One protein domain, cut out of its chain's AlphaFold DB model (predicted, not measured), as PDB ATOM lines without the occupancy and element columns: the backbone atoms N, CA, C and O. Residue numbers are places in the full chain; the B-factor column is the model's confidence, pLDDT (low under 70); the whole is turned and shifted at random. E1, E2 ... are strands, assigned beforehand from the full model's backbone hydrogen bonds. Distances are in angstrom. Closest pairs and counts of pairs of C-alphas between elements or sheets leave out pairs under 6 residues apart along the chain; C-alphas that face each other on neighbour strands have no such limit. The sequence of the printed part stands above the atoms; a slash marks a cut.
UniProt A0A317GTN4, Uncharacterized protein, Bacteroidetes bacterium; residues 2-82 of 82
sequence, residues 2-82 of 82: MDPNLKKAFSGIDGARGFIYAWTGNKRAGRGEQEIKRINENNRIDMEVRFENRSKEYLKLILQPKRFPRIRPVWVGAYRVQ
ATOM      1  N   MET A   2     619.575 396.137 447.621       61.88
ATOM      2  CA  MET A   2     620.570 395.218 447.055       61.88
ATOM      3  C   MET A   2     620.842 394.109 448.077       61.88
ATOM      4  O   MET A   2     620.717 394.339 449.277       61.88
ATOM      5  N   ASP A   3     621.119 392.909 447.582       72.81
ATOM      6  CA  ASP A   3     621.271 391.700 448.386       72.81
ATOM      7  C   ASP A   3     622.254 391.882 449.563       72.81
ATOM      8  O   ASP A   3     623.413 392.220 449.308       72.81
ATOM      9  N   PRO A   4     621.847 391.645 450.827       76.56
ATOM     10  CA  PRO A   4     622.759 391.706 451.973       76.56
ATOM     11  C   PRO A   4     623.888 390.666 451.901       76.56
ATOM     12  O   PRO A   4     624.927 390.861 452.522       76.56
ATOM     13  N   ASN A   5     623.722 389.596 451.115       82.38
ATOM     14  CA  ASN A   5     624.730 388.549 450.930       82.38
ATOM     15  C   ASN A   5     625.581 388.734 449.666       82.38
ATOM     16  O   ASN A   5     626.198 387.775 449.194       82.38
ATOM     17  N   LEU A   6     625.613 389.943 449.092       86.19
ATOM     18  CA  LEU A   6     626.411 390.232 447.905       86.19
ATOM     19  C   LEU A   6     627.901 390.000 448.189       86.19
ATOM     20  O   LEU A   6     628.553 390.788 448.875       86.19
ATOM     21  N   LYS A   7     628.458 388.942 447.605       88.19
ATOM     22  CA  LYS A   7     629.893 388.667 447.638       88.19
ATOM     23  C   LYS A   7     630.560 389.401 446.490       88.19
ATOM     24  O   LYS A   7     630.093 389.327 445.356       88.19
ATOM     25  N   LYS A   8     631.651 390.097 446.786       89.69
ATOM     26  CA  LYS A   8     632.471 390.812 445.808       89.69
ATOM     27  C   LYS A   8     633.886 390.269 445.884       89.69
ATOM     28  O   LYS A   8     634.406 390.094 446.983       89.69
ATOM     29  N   ALA A   9     634.487 390.016 444.735       90.12
ATOM     30  CA  ALA A   9     635.883 389.642 444.620       90.12
ATOM     31  C   ALA A   9     636.574 390.617 443.672       90.12
ATOM     32  O   ALA A   9     636.022 390.992 442.636       90.12
ATOM     33  N   PHE A  10     637.773 391.031 444.055       91.44
ATOM     34  CA  PHE A  10     638.605 391.939 443.284       91.44
ATOM     35  C   PHE A  10     639.929 391.234 443.027       91.44
ATOM     36  O   PHE A  10     640.551 390.738 443.965       91.44
ATOM     37  N   SER A  11     640.344 391.197 441.768       90.38
ATOM     38  CA  SER A  11     641.608 390.596 441.358       90.38
ATOM     39  C   SER A  11     642.387 391.589 440.506       90.38
ATOM     40  O   SER A  11     641.864 392.118 439.526       90.38
ATOM     41  N   GLY A  12     643.649 391.816 440.868       89.12
ATOM     42  CA  GLY A  12     644.548 392.738 440.176       89.12
ATOM     43  C   GLY A  12     644.686 394.093 440.867       89.12
ATOM     44  O   GLY A  12     644.337 394.257 442.034       89.12
ATOM     45  N   ILE A  13     645.241 395.054 440.132       88.31
ATOM     46  CA  ILE A  13     645.490 396.419 440.607       88.31
ATOM     47  C   ILE A  13     644.306 397.286 440.183       88.31
ATOM     48  O   ILE A  13     643.985 397.345 438.995       88.31
ATOM     49  N   ASP A  14     643.654 397.932 441.149       80.69
ATOM     50  CA  ASP A  14     642.531 398.828 440.874       80.69
ATOM     51  C   ASP A  14     642.954 399.951 439.917       80.69
ATOM     52  O   ASP A  14     644.041 400.516 440.029       80.69
ATOM     53  N   GLY A  15     642.114 400.223 438.920       76.88
ATOM     54  CA  GLY A  15     642.421 401.193 437.871       76.88
ATOM     55  C   GLY A  15     643.524 400.773 436.890       76.88
ATOM     56  O   GLY A  15     643.978 401.618 436.122       76.88
ATOM     57  N   ALA A  16     643.943 399.502 436.862       86.12
ATOM     58  CA  ALA A  16     644.894 398.982 435.878       86.12
ATOM     59  C   ALA A  16     644.248 398.002 434.884       86.12
ATOM     60  O   ALA A  16     643.200 397.396 435.125       86.12
ATOM     61  N   ARG A  17     644.904 397.813 433.731       89.19
ATOM     62  CA  ARG A  17     644.508 396.799 432.744       89.19
ATOM     63  C   ARG A  17     644.548 395.407 433.380       89.19
ATOM     64  O   ARG A  17     645.572 395.015 433.928       89.19
ATOM     65  N   GLY A  18     643.472 394.643 433.219       87.38
ATOM     66  CA  GLY A  18     643.331 393.303 433.788       87.38
ATOM     67  C   GLY A  18     642.736 393.280 435.194       87.38
ATOM     68  O   GLY A  18     642.644 392.202 435.772       87.38
ATOM     69  N   PHE A  19     642.311 394.424 435.740       92.25
ATOM     70  CA  PHE A  19     641.498 394.442 436.953       92.25
ATOM     71  C   PHE A  19     640.169 393.727 436.708       92.25
ATOM     72  O   PHE A  19     639.447 394.073 435.767       92.25
ATOM     73  N   ILE A  20     639.856 392.750 437.557       90.81
ATOM     74  CA  ILE A  20     638.620 391.973 437.506       90.81
ATOM     75  C   ILE A  20     637.827 392.234 438.782       90.81
ATOM     76  O   ILE A  20     638.303 391.991 439.890       90.81
ATOM     77  N   TYR A  21     636.592 392.684 438.606       90.69
ATOM     78  CA  TYR A  21     635.589 392.818 439.647       90.69
ATOM     79  C   TYR A  21     634.491 391.780 439.432       90.69
ATOM     80  O   TYR A  21     633.681 391.917 438.520       90.69
ATOM     81  N   ALA A  22     634.445 390.753 440.272       90.88
ATOM     82  CA  ALA A  22     633.395 389.744 440.251       90.88
ATOM     83  C   ALA A  22     632.398 389.982 441.384       90.88
ATOM     84  O   ALA A  22     632.775 390.332 442.504       90.88
ATOM     85  N   TRP A  23     631.115 389.759 441.113       91.50
ATOM     86  CA  TRP A  23     630.073 389.795 442.125       91.50
ATOM     87  C   TRP A  23     629.171 388.571 442.043       91.50
ATOM     88  O   TRP A  23     628.854 388.041 440.978       91.50
ATOM     89  N   THR A  24     628.736 388.119 443.211       88.75
ATOM     90  CA  THR A  24     627.803 387.012 443.374       88.75
ATOM     91  C   THR A  24     626.722 387.437 444.352       88.75
ATOM     92  O   THR A  24     626.997 387.614 445.537       88.75
ATOM     93  N   GLY A  25     625.498 387.608 443.861       86.94
ATOM     94  CA  GLY A  25     624.329 387.867 444.694       86.94
ATOM     95  C   GLY A  25     623.155 386.945 444.367       86.94
ATOM     96  O   GLY A  25     623.279 385.949 443.653       86.94
ATOM     97  N   ASN A  26     621.997 387.290 444.917       82.44
ATOM     98  CA  ASN A  26     620.733 386.582 444.787       82.44
ATOM     99  C   ASN A  26     620.123 386.750 443.389       82.44
ATOM    100  O   ASN A  26     620.642 387.465 442.532       82.44
ATOM    101  N   LYS A  27     618.950 386.143 443.171       77.81
ATOM    102  CA  LYS A  27     618.213 386.193 441.894       77.81
ATOM    103  C   LYS A  27     617.960 387.612 441.353       77.81
ATOM    104  O   LYS A  27     617.700 387.743 440.164       77.81
ATOM    105  N   ARG A  28     618.015 388.657 442.190       79.00
ATOM    106  CA  ARG A  28     617.844 390.057 441.766       79.00
ATOM    107  C   ARG A  28     619.164 390.739 441.415       79.00
ATOM    108  O   ARG A  28     619.196 391.510 440.467       79.00
ATOM    109  N   ALA A  29     620.219 390.496 442.192       79.69
ATOM    110  CA  ALA A  29     621.544 391.078 441.957       79.69
ATOM    111  C   ALA A  29     622.318 390.355 440.840       79.69
ATOM    112  O   ALA A  29     623.180 390.947 440.193       79.69
ATOM    113  N   GLY A  30     621.987 389.085 440.600       85.31
ATOM    114  CA  GLY A  30     622.649 388.254 439.609       85.31
ATOM    115  C   GLY A  30     624.088 387.912 439.992       85.31
ATOM    116  O   GLY A  30     624.557 388.166 441.106       85.31
ATOM    117  N   ARG A  31     624.781 387.294 439.042       88.38
ATOM    118  CA  ARG A  31     626.186 386.913 439.154       88.38
ATOM    119  C   ARG A  31     626.896 387.313 437.868       88.38
ATOM    120  O   ARG A  31     626.364 387.089 436.776       88.38
ATOM    121  N   GLY A  32     628.053 387.940 438.004       90.19
ATOM    122  CA  GLY A  32     628.814 388.435 436.871       90.19
ATOM    123  C   GLY A  32     630.191 388.936 437.266       90.19
ATOM    124  O   GLY A  32     630.536 389.012 438.445       90.19
ATOM    125  N   GLU A  33     630.978 389.258 436.256       90.81
ATOM    126  CA  GLU A  33     632.318 389.801 436.382       90.81
ATOM    127  C   GLU A  33     632.522 390.953 435.404       90.81
ATOM    128  O   GLU A  33     631.947 390.981 434.321       90.81
ATOM    129  N   GLN A  34     633.337 391.920 435.796       90.12
ATOM    130  CA  GLN A  34     633.715 393.077 435.007       90.12
ATOM    131  C   GLN A  34     635.239 393.133 434.931       90.12
ATOM    132  O   GLN A  34     635.902 393.218 435.957       90.12
ATOM    133  N   GLU A  35     635.789 393.123 433.723       90.81
ATOM    134  CA  GLU A  35     637.226 393.152 433.458       90.81
ATOM    135  C   GLU A  35     637.612 394.435 432.711       90.81
ATOM    136  O   GLU A  35     636.997 394.785 431.701       90.81
ATOM    137  N   ILE A  36     638.668 395.122 433.152       90.31
ATOM    138  CA  ILE A  36     639.238 396.254 432.410       90.31
ATOM    139  C   ILE A  36     640.157 395.732 431.300       90.31
ATOM    140  O   ILE A  36     641.296 395.333 431.549       90.31
ATOM    141  N   LYS A  37     639.697 395.781 430.046       87.69
ATOM    142  CA  LYS A  37     640.464 395.316 428.879       87.69
ATOM    143  C   LYS A  37     641.513 396.314 428.412       87.69
ATOM    144  O   LYS A  37     642.587 395.914 427.950       87.69
ATOM    145  N   ARG A  38     641.207 397.611 428.483       85.06
ATOM    146  CA  ARG A  38     642.104 398.672 428.011       85.06
ATOM    147  C   ARG A  38     641.828 399.978 428.736       85.06
ATOM    148  O   ARG A  38     640.679 400.363 428.910       85.06
ATOM    149  N   ILE A  39     642.897 400.680 429.082       84.81
ATOM    150  CA  ILE A  39     642.848 402.038 429.611       84.81
ATOM    151  C   ILE A  39     643.657 402.905 428.656       84.81
ATOM    152  O   ILE A  39     644.801 402.586 428.340       84.81
ATOM    153  N   ASN A  40     643.034 403.957 428.149       82.25
ATOM    154  CA  ASN A  40     643.682 405.046 427.448       82.25
ATOM    155  C   ASN A  40     643.478 406.293 428.309       82.25
ATOM    156  O   ASN A  40     642.368 406.838 428.381       82.25
ATOM    157  N   GLU A  41     644.537 406.666 429.021       72.25
ATOM    158  CA  GLU A  41     644.549 407.784 429.957       72.25
ATOM    159  C   GLU A  41     643.988 409.045 429.286       72.25
ATOM    160  O   GLU A  41     644.373 409.413 428.177       72.25
ATOM    161  N   ASN A  42     643.031 409.694 429.956       70.38
ATOM    162  CA  ASN A  42     642.354 410.914 429.496       70.38
ATOM    163  C   ASN A  42     641.516 410.794 428.213       70.38
ATOM    164  O   ASN A  42     641.193 411.820 427.620       70.38
ATOM    165  N   ASN A  43     641.154 409.590 427.763       75.44
ATOM    166  CA  ASN A  43     640.346 409.454 426.547       75.44
ATOM    167  C   ASN A  43     639.279 408.357 426.650       75.44
ATOM    168  O   ASN A  43     638.113 408.563 426.305       75.44
ATOM    169  N   ARG A  44     639.651 407.156 427.110       81.06
ATOM    170  CA  ARG A  44     638.762 405.991 427.013       81.06
ATOM    171  C   ARG A  44     639.167 404.848 427.931       81.06
ATOM    172  O   ARG A  44     640.336 404.504 428.018       81.06
ATOM    173  N   ILE A  45     638.175 404.187 428.511       82.38
ATOM    174  CA  ILE A  45     638.316 402.932 429.239       82.38
ATOM    175  C   ILE A  45     637.405 401.897 428.572       82.38
ATOM    176  O   ILE A  45     636.203 402.106 428.419       82.38
ATOM    177  N   ASP A  46     637.990 400.779 428.154       86.44
ATOM    178  CA  ASP A  46     637.250 399.624 427.656       86.44
ATOM    179  C   ASP A  46     637.113 398.592 428.767       86.44
ATOM    180  O   ASP A  46     638.111 398.108 429.314       86.44
ATOM    181  N   MET A  47     635.869 398.242 429.068       85.94
ATOM    182  CA  MET A  47     635.506 397.282 430.095       85.94
ATOM    183  C   MET A  47     634.628 396.201 429.473       85.94
ATOM    184  O   MET A  47     633.800 396.452 428.598       85.94
ATOM    185  N   GLU A  48     634.811 394.973 429.915       86.94
ATOM    186  CA  GLU A  48     634.000 393.847 429.484       86.94
ATOM    187  C   GLU A  48     633.248 393.317 430.690       86.94
ATOM    188  O   GLU A  48     633.861 392.992 431.703       86.94
ATOM    189  N   VAL A  49     631.926 393.246 430.587       88.25
ATOM    190  CA  VAL A  49     631.071 392.678 431.619       88.25
ATOM    191  C   VAL A  49     630.564 391.326 431.140       88.25
ATOM    192  O   VAL A  49     629.984 391.206 430.064       88.25
ATOM    193  N   ARG A  50     630.769 390.282 431.933       86.44
ATOM    194  CA  ARG A  50     630.265 388.938 431.666       86.44
ATOM    195  C   ARG A  50     629.273 388.571 432.751       86.44
ATOM    196  O   ARG A  50     629.624 388.531 433.925       86.44
ATOM    197  N   PHE A  51     628.041 388.281 432.369       85.06
ATOM    198  CA  PHE A  51     627.045 387.738 433.282       85.06
ATOM    199  C   PHE A  51     627.029 386.217 433.163       85.06
ATOM    200  O   PHE A  51     627.075 385.664 432.064       85.06
ATOM    201  N   GLU A  52     626.901 385.523 434.292       76.25
ATOM    202  CA  GLU A  52     626.841 384.054 434.311       76.25
ATOM    203  C   GLU A  52     625.609 383.522 433.554       76.25
ATOM    204  O   GLU A  52     625.621 382.418 433.017       76.25
ATOM    205  N   ASN A  53     624.559 384.342 433.419       67.38
ATOM    206  CA  ASN A  53     623.344 384.009 432.673       67.38
ATOM    207  C   ASN A  53     623.460 384.251 431.150       67.38
ATOM    208  O   ASN A  53     622.544 384.774 430.521       67.38
ATOM    209  N   ARG A  54     624.578 383.823 430.551       56.31
ATOM    210  CA  ARG A  54     624.844 383.734 429.096       56.31
ATOM    211  C   ARG A  54     625.119 385.022 428.308       56.31
ATOM    212  O   ARG A  54     625.423 384.901 427.124       56.31
ATOM    213  N   SER A  55     625.092 386.217 428.892       65.94
ATOM    214  CA  SER A  55     625.394 387.453 428.149       65.94
ATOM    215  C   SER A  55     626.785 388.012 428.464       65.94
ATOM    216  O   SER A  55     627.137 388.265 429.617       65.94
ATOM    217  N   LYS A  56     627.581 388.243 427.413       68.06
ATOM    218  CA  LYS A  56     628.749 389.132 427.458       68.06
ATOM    219  C   LYS A  56     628.297 390.502 426.968       68.06
ATOM    220  O   LYS A  56     627.848 390.624 425.834       68.06
ATOM    221  N   GLU A  57     628.398 391.516 427.811       74.69
ATOM    222  CA  GLU A  57     628.135 392.904 427.448       74.69
ATOM    223  C   GLU A  57     629.453 393.681 427.441       74.69
ATOM    224  O   GLU A  57     630.183 393.747 428.429       74.69
ATOM    225  N   TYR A  58     629.779 394.278 426.297       71.00
ATOM    226  CA  TYR A  58     630.959 395.124 426.168       71.00
ATOM    227  C   TYR A  58     630.585 396.555 426.540       71.00
ATOM    228  O   TYR A  58     629.792 397.198 425.851       71.00
ATOM    229  N   LEU A  59     631.171 397.067 427.622       70.88
ATOM    230  CA  LEU A  59     630.982 398.443 428.055       70.88
ATOM    231  C   LEU A  59     632.182 399.286 427.643       70.88
ATOM    232  O   LEU A  59     633.294 399.177 428.156       70.88
ATOM    233  N   LYS A  60     631.933 400.190 426.705       73.69
ATOM    234  CA  LYS A  60     632.911 401.176 426.272       73.69
ATOM    235  C   LYS A  60     632.622 402.493 426.970       73.69
ATOM    236  O   LYS A  60     631.687 403.199 426.599       73.69
ATOM    237  N   LEU A  61     633.442 402.835 427.957       70.25
ATOM    238  CA  LEU A  61     633.356 404.116 428.639       70.25
ATOM    239  C   LEU A  61     634.332 405.099 427.985       70.25
ATOM    240  O   LEU A  61     635.547 404.967 428.095       70.25
ATOM    241  N   ILE A  62     633.817 406.102 427.280       68.06
ATOM    242  CA  ILE A  62     634.648 407.169 426.711       68.06
ATOM    243  C   ILE A  62     634.667 408.322 427.710       68.06
ATOM    244  O   ILE A  62     633.643 408.963 427.940       68.06
ATOM    245  N   LEU A  63     635.831 408.579 428.303       64.31
ATOM    246  CA  LEU A  63     636.032 409.710 429.197       64.31
ATOM    247  C   LEU A  63     636.537 410.879 428.356       64.31
ATOM    248  O   LEU A  63     637.723 410.971 428.065       64.31
ATOM    249  N   GLN A  64     635.633 411.769 427.944       60.41
ATOM    250  CA  GLN A  64     636.042 413.017 427.305       60.41
ATOM    251  C   GLN A  64     636.510 414.000 428.386       60.41
ATOM    252  O   GLN A  64     635.683 414.428 429.199       60.41
ATOM    253  N   PRO A  65     637.792 414.412 428.414       53.53
ATOM    254  CA  PRO A  65     638.192 415.539 429.233       53.53
ATOM    255  C   PRO A  65     637.446 416.750 428.677       53.53
ATOM    256  O   PRO A  65     637.629 417.126 427.518       53.53
ATOM    257  N   LYS A  66     636.551 417.339 429.479       49.97
ATOM    258  CA  LYS A  66     635.859 418.586 429.138       49.97
ATOM    259  C   LYS A  66     636.890 419.706 429.005       49.97
ATOM    260  O   LYS A  66     637.091 420.494 429.921       49.97
ATOM    261  N   ARG A  67     637.527 419.818 427.845       48.53
ATOM    262  CA  ARG A  67     638.193 421.045 427.427       48.53
ATOM    263  C   ARG A  67     637.111 421.916 426.798       48.53
ATOM    264  O   ARG A  67     636.866 421.837 425.603       48.53
ATOM    265  N   PHE A  68     636.392 422.676 427.623       53.97
ATOM    266  CA  PHE A  68     635.418 423.652 427.133       53.97
ATOM    267  C   PHE A  68     635.951 425.073 427.316       53.97
ATOM    268  O   PHE A  68     636.511 425.398 428.360       53.97
ATOM    269  N   PRO A  69     635.725 425.921 426.300       48.31
ATOM    270  CA  PRO A  69     634.762 426.993 426.509       48.31
ATOM    271  C   PRO A  69     633.790 427.102 425.321       48.31
ATOM    272  O   PRO A  69     633.879 428.043 424.545       48.31
ATOM    273  N   ARG A  70     632.871 426.139 425.141       45.28
ATOM    274  CA  ARG A  70     631.558 426.346 424.477       45.28
ATOM    275  C   ARG A  70     630.751 425.051 424.379       45.28
ATOM    276  O   ARG A  70     631.157 424.095 423.737       45.28
ATOM    277  N   ILE A  71     629.596 425.057 425.032       53.47
ATOM    278  CA  ILE A  71     628.753 423.908 425.369       53.47
ATOM    279  C   ILE A  71     628.150 423.251 424.112       53.47
ATOM    280  O   ILE A  71     627.444 423.905 423.347       53.47
ATOM    281  N   ARG A  72     628.346 421.934 423.955       46.81
ATOM    282  CA  ARG A  72     627.437 421.044 423.209       46.81
ATOM    283  C   ARG A  72     627.192 419.757 424.012       46.81
ATOM    284  O   ARG A  72     628.149 419.233 424.582       46.81
ATOM    285  N   PRO A  73     625.951 419.243 424.078       42.72
ATOM    286  CA  PRO A  73     625.662 417.967 424.726       42.72
ATOM    287  C   PRO A  73     626.162 416.806 423.852       42.72
ATOM    288  O   PRO A  73     625.815 416.720 422.675       42.72
ATOM    289  N   VAL A  74     626.981 415.915 424.417       51.06
ATOM    290  CA  VAL A  74     627.382 414.651 423.781       51.06
ATOM    291  C   VAL A  74     626.516 413.536 424.359       51.06
ATOM    292  O   VAL A  74     626.493 413.337 425.572       51.06
ATOM    293  N   TRP A  75     625.798 412.822 423.493       39.09
ATOM    294  CA  TRP A  75     625.038 411.627 423.854       39.09
ATOM    295  C   TRP A  75     625.992 410.470 424.178       39.09
ATOM    296  O   TRP A  75     626.833 410.108 423.357       39.09
ATOM    297  N   VAL A  76     625.852 409.874 425.365       49.56
ATOM    298  CA  VAL A  76     626.519 408.618 425.738       49.56
ATOM    299  C   VAL A  76     625.554 407.478 425.417       49.56
ATOM    300  O   VAL A  76     624.552 407.305 426.103       49.56
ATOM    301  N   GLY A  77     625.823 406.732 424.344       47.28
ATOM    302  CA  GLY A  77     625.073 405.529 423.980       47.28
ATOM    303  C   GLY A  77     625.787 404.267 424.462       47.28
ATOM    304  O   GLY A  77     626.947 404.049 424.115       47.28
ATOM    305  N   ALA A  78     625.102 403.433 425.246       48.06
ATOM    306  CA  ALA A  78     625.497 402.047 425.479       48.06
ATOM    307  C   ALA A  78     624.953 401.198 424.319       48.06
ATOM    308  O   ALA A  78     623.750 401.212 424.062       48.06
ATOM    309  N   TYR A  79     625.822 400.488 423.599       51.59
ATOM    310  CA  TYR A  79     625.419 399.651 422.467       51.59
ATOM    311  C   TYR A  79     625.480 398.178 422.867       51.59
ATOM    312  O   TYR A  79     626.507 397.703 423.349       51.59
ATOM    313  N   ARG A  80     624.381 397.455 422.640       34.41
ATOM    314  CA  ARG A  80     624.316 395.994 422.732       34.41
ATOM    315  C   ARG A  80     624.757 395.417 421.388       34.41
ATOM    316  O   ARG A  80     624.131 395.708 420.374       34.41
ATOM    317  N   VAL A  81     625.826 394.626 421.376       42.78
ATOM    318  CA  VAL A  81     626.180 393.795 420.215       42.78
ATOM    319  C   VAL A  81     625.447 392.463 420.389       42.78
ATOM    320  O   VAL A  81     625.520 391.883 421.474       42.78
ATOM    321  N   GLN A  82     624.661 392.076 419.376       41.09
ATOM    322  CA  GLN A  82     623.980 390.774 419.294       41.09
ATOM    323  C   GLN A  82     624.982 389.625 419.192       41.09
ATOM    324  O   GLN A  82     626.041 389.830 418.556       41.09
TER     325      GLN A  82
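What this domain is: This is residues 2 to 82 of the 82 residues of an uncharacterized protein of Bacteroidetes bacterium (UniProt A0A317GTN4). What is the main shape? One twisted sheet has strands E1 to E5 side by side, with no named helix over either face; from E5, at one edge, the long tail of residues 63 to 82 runs out past the sheet and folds back towards the E5 side, its residues 66 to 73 sticking out. What makes it up? The printed part has 81 residues, of which 35, under half, are in named elements, and the class is all strand. The order E1 E2 E3 E4 E5 is a meander, each strand the antiparallel neighbour of the one before. How spread is it? It is loose, with a radius of gyration of the C-alphas of 15.4 A, and elongated, spanning 47 by 27 by 27 A.

How they stand to each other: Which pair is longest? E3, residues 31 to 40, and E4, residues 44 to 51, form a hairpin at 163 degrees; C-alphas 32 and 51 face each other at 4.1 A, and N 35 and O 48, 2.8 A apart, are within hydrogen-bond range. What stands beside them? E2, residues 20 to 24, forms a hairpin with E3 at 164 degrees, with N 34 and O 21 at 2.7 A. E5, residues 56 to 62, forms one with E4 at 161 degrees, with N 47 and O 59 at 2.9 A. Which are the edges? E5 and E1, residues 7 to 11, are edge strands; E1 forms a hairpin with E2 at 166 degrees, with N 9 and O 22 at 2.8 A. E1 and E5 are apart.

Where its parts are: Where do the strands begin and end? E1 begins at C-alpha 7, (629.893, 388.667, 447.638), and E5 ends at C-alpha 62, (634.648, 407.169, 426.711). How long are they? E3 measures 27.8 A, E4 22.6 A, E5 19.0 A, E1 13.4 A and E2 13.3 A.

The domain as a whole: What is farthest apart? The C-alphas of Lys 27 and Pro 69, 46.6 A. Is it continuous? The printed part has no cut, and no link between strands is long. Where is confidence low? The pLDDT is under 70 at residue 2, residues 53 to 56 and residues 62 to 82.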